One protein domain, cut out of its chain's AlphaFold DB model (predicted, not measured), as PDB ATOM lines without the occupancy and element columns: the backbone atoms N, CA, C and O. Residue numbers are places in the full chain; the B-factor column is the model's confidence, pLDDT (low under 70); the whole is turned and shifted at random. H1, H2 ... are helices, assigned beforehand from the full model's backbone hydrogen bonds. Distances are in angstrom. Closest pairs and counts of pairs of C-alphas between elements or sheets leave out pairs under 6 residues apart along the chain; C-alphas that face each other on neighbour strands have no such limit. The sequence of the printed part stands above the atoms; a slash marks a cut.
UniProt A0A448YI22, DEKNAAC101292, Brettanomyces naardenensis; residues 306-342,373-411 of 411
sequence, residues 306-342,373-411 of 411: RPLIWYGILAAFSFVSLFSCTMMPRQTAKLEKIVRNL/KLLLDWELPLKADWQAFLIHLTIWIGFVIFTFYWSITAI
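What this domain is: This is residues 306 to 342 and 373 to 411 of the 411 residues of the protein "DEKNAAC101292" of Brettanomyces naardenensis (UniProt A0A448YI22). Two long helices, H1 and H4, lie side by side, running opposite ways; beyond one end of H1 the shorter H2 turns off at a corner, with tiny H3 near it. The printed part has 76 residues, with helices H1 to H4 in chain order and no named strand: all helix. It is loose, radius of gyration of the C-alphas 14.7 A, spans 44 by 31 by 20 A.

How they stand to each other: Start at H1, residues 306 to 327, which only just touches H2, residues 329 to 342, only at the corner, through residues 324 to 325 and 331 to 332 alone, with 3 pairs of C-alphas within 8 A. Their closest C-alphas, of Cys 325 and Thr 332, are 6.1 A apart; the tilt is steep, 64 degrees. H3, residues 373 to 376, is close to H2 but not clearly touching: the closest C-alphas, of Glu 336 and Leu 376, are 6.9 A apart. H4, residues 386 to 409, touches H1 at a shallow tilt of 13 degrees, opposite ways; look at their closest C-alphas, of Thr 326 and Phe 389, 5.6 A apart. Every O i to N i+4 pair in H1, H2 and H4 is within hydrogen-bond range; H3 is too short for one.

Where its parts are: Find C-alpha 306 at (9.022, 24.461, -31.354); H1 runs 31.0 A from there. H2 spans 19.6 A, H3 5.6 A. H4 runs 34.0 A to C-alpha 409 at (13.932, 26.768, -13.933).

The domain as a whole: The farthest C-alphas, of Asn 341 and Ile 411, are 45.8 A apart. Residues 343 to 372 are not printed; C-alphas 342 and 373 are 14.8 A apart across this cut. The link H1 to H2 is tight, H3 to H4 short. Residues 373 to 379 and 410 to 411 have pLDDT under 70.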
ATOM      1  N   ARG A 306      10.491  24.436 -31.209       87.69
ATOM      2  CA  ARG A 306       9.022  24.461 -31.354       87.69
ATOM      3  C   ARG A 306       8.298  25.030 -30.130       87.69
ATOM      4  O   ARG A 306       7.461  25.911 -30.331       87.69
ATOM      5  N   PRO A 307       8.591  24.612 -28.882       85.00
ATOM      6  CA  PRO A 307       7.953  25.206 -27.708       85.00
ATOM      7  C   PRO A 307       8.240  26.706 -27.578       85.00
ATOM      8  O   PRO A 307       7.332  27.479 -27.287       85.00
ATOM      9  N   LEU A 308       9.478  27.133 -27.851       85.25
ATOM     10  CA  LEU A 308       9.879  28.542 -27.785       85.25
ATOM     11  C   LEU A 308       9.150  29.394 -28.832       85.25
ATOM     12  O   LEU A 308       8.688  30.492 -28.519       85.25
ATOM     13  N   ILE A 309       8.980  28.871 -30.051       90.06
ATOM     14  CA  ILE A 309       8.199  29.516 -31.113       90.06
ATOM     15  C   ILE A 309       6.741  29.671 -30.676       90.06
ATOM     16  O   ILE A 309       6.182  30.759 -30.801       90.06
ATOM     17  N   TRP A 310       6.129  28.626 -30.113       90.25
ATOM     18  CA  TRP A 310       4.750  28.699 -29.627       90.25
ATOM     19  C   TRP A 310       4.580  29.681 -28.468       90.25
ATOM     20  O   TRP A 310       3.614  30.441 -28.473       90.25
ATOM     21  N   TYR A 311       5.527  29.744 -27.527       89.25
ATOM     22  CA  TYR A 311       5.518  30.782 -26.493       89.25
ATOM     23  C   TYR A 311       5.600  32.187 -27.099       89.25
ATOM     24  O   TYR A 311       4.845  33.065 -26.688       89.25
ATOM     25  N   GLY A 312       6.442  32.388 -28.116       91.31
ATOM     26  CA  GLY A 312       6.531  33.651 -28.850       91.31
ATOM     27  C   GLY A 312       5.230  34.026 -29.569       91.31
ATOM     28  O   GLY A 312       4.763  35.157 -29.445       91.31
ATOM     29  N   ILE A 313       4.603  33.074 -30.268       94.38
ATOM     30  CA  ILE A 313       3.321  33.276 -30.963       94.38
ATOM     31  C   ILE A 313       2.211  33.621 -29.965       94.38
ATOM     32  O   ILE A 313       1.463  34.573 -30.183       94.38
ATOM     33  N   LEU A 314       2.112  32.885 -28.855       92.06
ATOM     34  CA  LEU A 314       1.106  33.130 -27.820       92.06
ATOM     35  C   LEU A 314       1.336  34.469 -27.104       92.06
ATOM     36  O   LEU A 314       0.372  35.179 -26.805       92.06
ATOM     37  N   ALA A 315       2.592  34.858 -26.876       93.25
ATOM     38  CA  ALA A 315       2.935  36.178 -26.355       93.25
ATOM     39  C   ALA A 315       2.513  37.285 -27.340       93.25
ATOM     40  O   ALA A 315       1.806  38.214 -26.959       93.25
ATOM     41  N   ALA A 316       2.849  37.158 -28.625       95.50
ATOM     42  CA  ALA A 316       2.440  38.128 -29.640       95.50
ATOM     43  C   ALA A 316       0.909  38.236 -29.748       95.50
ATOM     44  O   ALA A 316       0.362  39.338 -29.743       95.50
ATOM     45  N   PHE A 317       0.207  37.101 -29.778       94.56
ATOM     46  CA  PHE A 317      -1.253  37.066 -29.827       94.56
ATOM     47  C   PHE A 317      -1.887  37.717 -28.592       94.56
ATOM     48  O   PHE A 317      -2.793  38.540 -28.725       94.56
ATOM     49  N   SER A 318      -1.392  37.406 -27.391       93.25
ATOM     50  CA  SER A 318      -1.903  38.005 -26.152       93.25
ATOM     51  C   SER A 318      -1.626  39.508 -26.071       93.25
ATOM     52  O   SER A 318      -2.520  40.253 -25.670       93.25
ATOM     53  N   PHE A 319      -0.465  39.981 -26.536       94.56
ATOM     54  CA  PHE A 319      -0.173  41.413 -26.649       94.56
ATOM     55  C   PHE A 319      -1.118  42.121 -27.629       94.56
ATOM     56  O   PHE A 319      -1.702  43.149 -27.289       94.56
ATOM     57  N   VAL A 320      -1.318  41.561 -28.830       93.44
ATOM     58  CA  VAL A 320      -2.238  42.121 -29.834       93.44
ATOM     59  C   VAL A 320      -3.669  42.149 -29.304       93.44
ATOM     60  O   VAL A 320      -4.372  43.141 -29.499       93.44
ATOM     61  N   SER A 321      -4.096  41.098 -28.602       89.25
ATOM     62  CA  SER A 321      -5.410  41.039 -27.962       89.25
ATOM     63  C   SER A 321      -5.562  42.134 -26.907       89.25
ATOM     64  O   SER A 321      -6.544  42.875 -26.934       89.25
ATOM     65  N   LEU A 322      -4.575  42.280 -26.019       90.69
ATOM     66  CA  LEU A 322      -4.550  43.304 -24.975       90.69
ATOM     67  C   LEU A 322      -4.618  44.707 -25.588       90.69
ATOM     68  O   LEU A 322      -5.503  45.482 -25.235       90.69
ATOM     69  N   PHE A 323      -3.755  45.003 -26.565       92.12
ATOM     70  CA  PHE A 323      -3.749  46.278 -27.282       92.12
ATOM     71  C   PHE A 323      -5.087  46.549 -27.980       92.12
ATOM     72  O   PHE A 323      -5.640  47.640 -27.864       92.12
ATOM     73  N   SER A 324      -5.652  45.559 -28.671       88.75
ATOM     74  CA  SER A 324      -6.930  45.717 -29.376       88.75
ATOM     75  C   SER A 324      -8.077  46.002 -28.402       88.75
ATOM     76  O   SER A 324      -8.916  46.866 -28.668       88.75
ATOM     77  N   CYS A 325      -8.112  45.319 -27.257       87.00
ATOM     78  CA  CYS A 325      -9.155  45.501 -26.249       87.00
ATOM     79  C   CYS A 325      -9.094  46.882 -25.581       87.00
ATOM     80  O   CYS A 325     -10.141  47.488 -25.365       87.00
ATOM     81  N   THR A 326      -7.900  47.407 -25.292       87.56
ATOM     82  CA  THR A 326      -7.746  48.675 -24.556       87.56
ATOM     83  C   THR A 326      -7.635  49.902 -25.460       87.56
ATOM     84  O   THR A 326      -8.159  50.958 -25.114       87.56
ATOM     85  N   MET A 327      -6.980  49.789 -26.619       89.62
ATOM     86  CA  MET A 327      -6.694  50.918 -27.517       89.62
ATOM     87  C   MET A 327      -7.664  51.017 -28.693       89.62
ATOM     88  O   MET A 327      -7.869  52.106 -29.232       89.62
ATOM     89  N   MET A 328      -8.294  49.909 -29.091       89.12
ATOM     90  CA  MET A 328      -9.178  49.853 -30.263       89.12
ATOM     91  C   MET A 328     -10.562  49.246 -29.961       89.12
ATOM     92  O   MET A 328     -11.104  48.515 -30.798       89.12
ATOM     93  N   PRO A 329     -11.221  49.575 -28.831       86.00
ATOM     94  CA  PRO A 329     -12.385  48.822 -28.358       86.00
ATOM     95  C   PRO A 329     -13.569  48.818 -29.330       86.00
ATOM     96  O   PRO A 329     -14.295  47.835 -29.429       86.00
ATOM     97  N   ARG A 330     -13.757  49.887 -30.119       83.56
ATOM     98  CA  ARG A 330     -14.818  49.946 -31.142       83.56
ATOM     99  C   ARG A 330     -14.620  48.923 -32.257       83.56
ATOM    100  O   ARG A 330     -15.601  48.411 -32.789       83.56
ATOM    101  N   GLN A 331     -13.376  48.683 -32.662       85.38
ATOM    102  CA  GLN A 331     -13.059  47.694 -33.691       85.38
ATOM    103  C   GLN A 331     -13.150  46.284 -33.108       85.38
ATOM    104  O   GLN A 331     -13.758  45.410 -33.720       85.38
ATOM    105  N   THR A 332     -12.667  46.106 -31.881       83.62
ATOM    106  CA  THR A 332     -12.755  44.855 -31.123       83.62
ATOM    107  C   THR A 332     -14.207  44.433 -30.890       83.62
ATOM    108  O   THR A 332     -14.559  43.298 -31.181       83.62
ATOM    109  N   ALA A 333     -15.103  45.359 -30.533       81.75
ATOM    110  CA  ALA A 333     -16.535  45.082 -30.398       81.75
ATOM    111  C   ALA A 333     -17.214  44.715 -31.734       81.75
ATOM    112  O   ALA A 333     -18.191  43.964 -31.762       81.75
ATOM    113  N   LYS A 334     -16.726  45.235 -32.873       83.62
ATOM    114  CA  LYS A 334     -17.200  44.798 -34.200       83.62
ATOM    115  C   LYS A 334     -16.746  43.369 -34.495       83.62
ATOM    116  O   LYS A 334     -17.562  42.573 -34.952       83.62
ATOM    117  N   LEU A 335     -15.482  43.048 -34.215       81.75
ATOM    118  CA  LEU A 335     -14.937  41.695 -34.352       81.75
ATOM    119  C   LEU A 335     -15.687  40.705 -33.459       81.75
ATOM    120  O   LEU A 335     -16.122  39.668 -33.944       81.75
ATOM    121  N   GLU A 336     -15.938  41.056 -32.200       80.19
ATOM    122  CA  GLU A 336     -16.707  40.236 -31.262       80.19
ATOM    123  C   GLU A 336     -18.109  39.919 -31.805       80.19
ATOM    124  O   GLU A 336     -18.532  38.763 -31.794       80.19
ATOM    125  N   LYS A 337     -18.818  40.912 -32.365       79.19
ATOM    126  CA  LYS A 337     -20.122  40.693 -33.017       79.19
ATOM    127  C   LYS A 337     -20.027  39.741 -34.211       79.19
ATOM    128  O   LYS A 337     -20.895  38.886 -34.364       79.19
ATOM    129  N   ILE A 338     -18.991  39.869 -35.043       81.69
ATOM    130  CA  ILE A 338     -18.761  38.974 -36.190       81.69
ATOM    131  C   ILE A 338     -18.503  37.542 -35.703       81.69
ATOM    132  O   ILE A 338     -19.139  36.609 -36.188       81.69
ATOM    133  N   VAL A 339     -17.633  37.367 -34.706       75.56
ATOM    134  CA  VAL A 339     -17.298  36.050 -34.144       75.56
ATOM    135  C   VAL A 339     -18.512  35.415 -33.457       75.56
ATOM    136  O   VAL A 339     -18.779  34.235 -33.675       75.56
ATOM    137  N   ARG A 340     -19.302  36.186 -32.695       73.69
ATOM    138  CA  ARG A 340     -20.571  35.729 -32.096       73.69
ATOM    139  C   ARG A 340     -21.593  35.293 -33.155       73.69
ATOM    140  O   ARG A 340     -22.358  34.364 -32.914       73.69
ATOM    141  N   ASN A 341     -21.621  35.942 -34.319       74.06
ATOM    142  CA  ASN A 341     -22.508  35.552 -35.418       74.06
ATOM    143  C   ASN A 341     -22.025  34.277 -36.128       74.06
ATOM    144  O   ASN A 341     -22.843  33.422 -36.455       74.06
ATOM    145  N   LEU A 342     -20.712  34.114 -36.316       70.62
ATOM    146  CA  LEU A 342     -20.119  32.899 -36.884       70.62
ATOM    147  C   LEU A 342     -20.290  31.682 -35.963       70.62
ATOM    148  O   LEU A 342     -20.599  30.594 -36.439       70.62
ATOM    149  N   LYS A 373     -18.817  31.502 -23.142       57.62
ATOM    150  CA  LYS A 373     -18.871  32.544 -22.108       57.62
ATOM    151  C   LYS A 373     -17.470  32.999 -21.684       57.62
ATOM    152  O   LYS A 373     -17.258  34.185 -21.484       57.62
ATOM    153  N   LEU A 374     -16.515  32.074 -21.610       56.94
ATOM    154  CA  LEU A 374     -15.118  32.364 -21.284       56.94
ATOM    155  C   LEU A 374     -14.405  33.148 -22.398       56.94
ATOM    156  O   LEU A 374     -13.578  34.004 -22.110       56.94
ATOM    157  N   LEU A 375     -14.711  32.854 -23.666       56.38
ATOM    158  CA  LEU A 375     -14.000  33.424 -24.815       56.38
ATOM    159  C   LEU A 375     -14.651  34.677 -25.410       56.38
ATOM    160  O   LEU A 375     -13.966  35.380 -26.145       56.38
ATOM    161  N   LEU A 376     -15.938  34.949 -25.155       57.66
ATOM    162  CA  LEU A 376     -16.689  35.996 -25.872       57.66
ATOM    163  C   LEU A 376     -17.372  37.034 -24.979       57.66
ATOM    164  O   LEU A 376     -17.973  37.950 -25.530       57.66
ATOM    165  N   ASP A 377     -17.327  36.927 -23.650       62.09
ATOM    166  CA  ASP A 377     -17.920  37.928 -22.748       62.09
ATOM    167  C   ASP A 377     -16.855  38.958 -22.341       62.09
ATOM    168  O   ASP A 377     -16.290  38.915 -21.250       62.09
ATOM    169  N   TRP A 378     -16.487  39.824 -23.289       65.75
ATOM    170  CA  TRP A 378     -15.474  40.857 -23.078       65.75
ATOM    171  C   TRP A 378     -16.160  42.153 -22.635       65.75
ATOM    172  O   TRP A 378     -16.811  42.823 -23.435       65.75
ATOM    173  N   GLU A 379     -16.010  42.538 -21.365       69.31
ATOM    174  CA  GLU A 379     -16.409  43.870 -20.887       69.31
ATOM    175  C   GLU A 379     -15.447  44.932 -21.455       69.31
ATOM    176  O   GLU A 379     -14.502  45.376 -20.805       69.31
ATOM    177  N   LEU A 380     -15.641  45.295 -22.728       72.81
ATOM    178  CA  LEU A 380     -14.765  46.222 -23.445       72.81
ATOM    179  C   LEU A 380     -15.025  47.683 -23.033       72.81
ATOM    180  O   LEU A 380     -16.184  48.110 -22.959       72.81
ATOM    181  N   PRO A 381     -13.972  48.504 -22.848       75.44
ATOM    182  CA  PRO A 381     -14.128  49.921 -22.537       75.44
ATOM    183  C   PRO A 381     -14.771  50.684 -23.706       75.44
ATOM    184  O   PRO A 381     -14.565  50.375 -24.874       75.44
ATOM    185  N   LEU A 382     -15.540  51.741 -23.428       73.38
ATOM    186  CA  LEU A 382     -16.243  52.504 -24.479       73.38
ATOM    187  C   LEU A 382     -15.310  53.374 -25.347       73.38
ATOM    188  O   LEU A 382     -15.675  53.783 -26.459       73.38
ATOM    189  N   LYS A 383     -14.119  53.695 -24.836       83.19
ATOM    190  CA  LYS A 383     -13.087  54.524 -25.474       83.19
ATOM    191  C   LYS A 383     -11.707  53.941 -25.175       83.19
ATOM    192  O   LYS A 383     -11.569  53.152 -24.250       83.19
ATOM    193  N   ALA A 384     -10.714  54.342 -25.967       86.50
ATOM    194  CA  ALA A 384      -9.328  53.980 -25.709       86.50
ATOM    195  C   ALA A 384      -8.888  54.461 -24.317       86.50
ATOM    196  O   ALA A 384      -9.133  55.620 -23.973       86.50
ATOM    197  N   ASP A 385      -8.235  53.582 -23.558       87.19
ATOM    198  CA  ASP A 385      -7.751  53.856 -22.205       87.19
ATOM    199  C   ASP A 385      -6.259  53.517 -22.088       87.19
ATOM    200  O   ASP A 385      -5.850  52.358 -21.982       87.19
ATOM    201  N   TRP A 386      -5.439  54.568 -22.109       86.94
ATOM    202  CA  TRP A 386      -3.990  54.459 -21.983       86.94
ATOM    203  C   TRP A 386      -3.539  54.028 -20.586       86.94
ATOM    204  O   TRP A 386      -2.529  53.338 -20.468       86.94
ATOM    205  N   GLN A 387      -4.262  54.413 -19.531       88.88
ATOM    206  CA  GLN A 387      -3.897  54.044 -18.164       88.88
ATOM    207  C   GLN A 387      -4.161  52.556 -17.937       88.88
ATOM    208  O   GLN A 387      -3.270  51.841 -17.477       88.88
ATOM    209  N   ALA A 388      -5.334  52.069 -18.351       86.25
ATOM    210  CA  ALA A 388      -5.649  50.645 -18.314       86.25
ATOM    211  C   ALA A 388      -4.670  49.832 -19.174       86.25
ATOM    212  O   ALA A 388      -4.167  48.804 -18.720       86.25
ATOM    213  N   PHE A 389      -4.331  50.307 -20.380       90.06
ATOM    214  CA  PHE A 389      -3.331  49.651 -21.225       90.06
ATOM    215  C   PHE A 389      -1.980  49.505 -20.517       90.06
ATOM    216  O   PHE A 389      -1.435  48.407 -20.501       90.06
ATOM    217  N   LEU A 390      -1.455  50.566 -19.897       92.88
ATOM    218  CA  LEU A 390      -0.165  50.519 -19.199       92.88
ATOM    219  C   LEU A 390      -0.183  49.579 -17.985       92.88
ATOM    220  O   LEU A 390       0.785  48.845 -17.765       92.88
ATOM    221  N   ILE A 391      -1.283  49.558 -17.225       92.19
ATOM    222  CA  ILE A 391      -1.456  48.641 -16.088       92.19
ATOM    223  C   ILE A 391      -1.473  47.192 -16.585       92.19
ATOM    224  O   ILE A 391      -0.685  46.366 -16.122       92.19
ATOM    225  N   HIS A 392      -2.323  46.881 -17.568       91.56
ATOM    226  CA  HIS A 392      -2.422  45.533 -18.122       91.56
ATOM    227  C   HIS A 392      -1.134  45.095 -18.818       91.56
ATOM    228  O   HIS A 392      -0.744  43.940 -18.677       91.56
ATOM    229  N   LEU A 393      -0.443  46.001 -19.516       94.19
ATOM    230  CA  LEU A 393       0.846  45.727 -20.143       94.19
ATOM    231  C   LEU A 393       1.897  45.356 -19.096       94.19
ATOM    232  O   LEU A 393       2.609  44.376 -19.278       94.19
ATOM    233  N   THR A 394       1.961  46.085 -17.980       94.94
ATOM    234  CA  THR A 394       2.880  45.768 -16.876       94.94
ATOM    235  C   THR A 394       2.594  44.384 -16.288       94.94
ATOM    236  O   THR A 394       3.514  43.584 -16.116       94.94
ATOM    237  N   ILE A 395       1.318  44.070 -16.038       94.12
ATOM    238  CA  ILE A 395       0.895  42.752 -15.540       94.12
ATOM    239  C   ILE A 395       1.252  41.654 -16.548       94.12
ATOM    240  O   ILE A 395       1.796  40.619 -16.169       94.12
ATOM    241  N   TRP A 396       0.979  41.884 -17.833       94.62
ATOM    242  CA  TRP A 396       1.267  40.943 -18.910       94.62
ATOM    243  C   TRP A 396       2.770  40.688 -19.062       94.62
ATOM    244  O   TRP A 396       3.177  39.531 -19.129       94.62
ATOM    245  N   ILE A 397       3.606  41.734 -19.026       95.19
ATOM    246  CA  ILE A 397       5.071  41.600 -19.031       95.19
ATOM    247  C   ILE A 397       5.518  40.745 -17.841       95.19
ATOM    248  O   ILE A 397       6.280  39.796 -18.022       95.19
ATOM    249  N   GLY A 398       5.010  41.034 -16.638       94.81
ATOM    250  CA  GLY A 398       5.305  40.247 -15.440       94.81
ATOM    251  C   GLY A 398       4.914  38.774 -15.591       94.81
ATOM    252  O   GLY A 398       5.714  37.893 -15.281       94.81
ATOM    253  N   PHE A 399       3.727  38.495 -16.135       93.06
ATOM    254  CA  PHE A 399       3.248  37.136 -16.394       93.06
ATOM    255  C   PHE A 399       4.099  36.393 -17.431       93.06
ATOM    256  O   PHE A 399       4.442  35.230 -17.215       93.06
ATOM    257  N   VAL A 400       4.474  37.044 -18.537       92.69
ATOM    258  CA  VAL A 400       5.325  36.444 -19.578       92.69
ATOM    259  C   VAL A 400       6.712  36.133 -19.026       92.69
ATOM    260  O   VAL A 400       7.201  35.023 -19.224       92.69
ATOM    261  N   ILE A 401       7.322  37.067 -18.287       91.00
ATOM    262  CA  ILE A 401       8.626  36.854 -17.647       91.00
ATOM    263  C   ILE A 401       8.543  35.708 -16.639       91.00
ATOM    264  O   ILE A 401       9.389  34.820 -16.669       91.00
ATOM    265  N   PHE A 402       7.519  35.696 -15.781       90.50
ATOM    266  CA  PHE A 402       7.321  34.636 -14.796       90.50
ATOM    267  C   PHE A 402       7.127  33.269 -15.460       90.50
ATOM    268  O   PHE A 402       7.780  32.303 -15.078       90.50
ATOM    269  N   THR A 403       6.276  33.191 -16.486       87.00
ATOM    270  CA  THR A 403       6.002  31.948 -17.219       87.00
ATOM    271  C   THR A 403       7.257  31.446 -17.921       87.00
ATOM    272  O   THR A 403       7.578  30.263 -17.829       87.00
ATOM    273  N   PHE A 404       8.000  32.339 -18.582       85.12
ATOM    274  CA  PHE A 404       9.261  31.987 -19.221       85.12
ATOM    275  C   PHE A 404      10.278  31.498 -18.190       85.12
ATOM    276  O   PHE A 404      10.808  30.403 -18.352       85.12
ATOM    277  N   TYR A 405      10.483  32.247 -17.103       85.88
ATOM    278  CA  TYR A 405      11.378  31.871 -16.013       85.88
ATOM    279  C   TYR A 405      11.019  30.496 -15.444       85.88
ATOM    280  O   TYR A 405      11.865  29.610 -15.427       85.88
ATOM    281  N   TRP A 406       9.755  30.277 -15.078       84.12
ATOM    282  CA  TRP A 406       9.272  28.994 -14.567       84.12
ATOM    283  C   TRP A 406       9.488  27.853 -15.569       84.12
ATOM    284  O   TRP A 406       9.916  26.760 -15.209       84.12
ATOM    285  N   SER A 407       9.258  28.117 -16.858       79.19
ATOM    286  CA  SER A 407       9.466  27.130 -17.920       79.19
ATOM    287  C   SER A 407      10.931  26.732 -18.117       79.19
ATOM    288  O   SER A 407      11.176  25.682 -18.713       79.19
ATOM    289  N   ILE A 408      11.888  27.525 -17.623       77.44
ATOM    290  CA  ILE A 408      13.329  27.263 -17.737       77.44
ATOM    291  C   ILE A 408      14.012  27.001 -16.385       77.44
ATOM    292  O   ILE A 408      15.214  26.779 -16.360       77.44
ATOM    293  N   THR A 409      13.317  27.041 -15.250       74.06
ATOM    294  CA  THR A 409      13.932  26.768 -13.933       74.06
ATOM    295  C   THR A 409      13.361  25.551 -13.218       74.06
ATOM    296  O   THR A 409      13.847  25.201 -12.152       74.06
ATOM    297  N   ALA A 410      12.377  24.871 -13.808       64.62
ATOM    298  CA  ALA A 410      11.763  23.665 -13.253       64.62
ATOM    299  C   ALA A 410      12.608  22.383 -13.453       64.62
ATOM    300  O   ALA A 410      12.081  21.393 -13.964       64.62
ATOM    301  N   ILE A 411      13.900  22.422 -13.096       60.16
ATOM    302  CA  ILE A 411      14.793  21.247 -12.993       60.16
ATOM    303  C   ILE A 411      15.042  20.940 -11.524       60.16
ATOM    304  O   ILE A 411      15.404  21.893 -10.794       60.16
TER     305      ILE A 411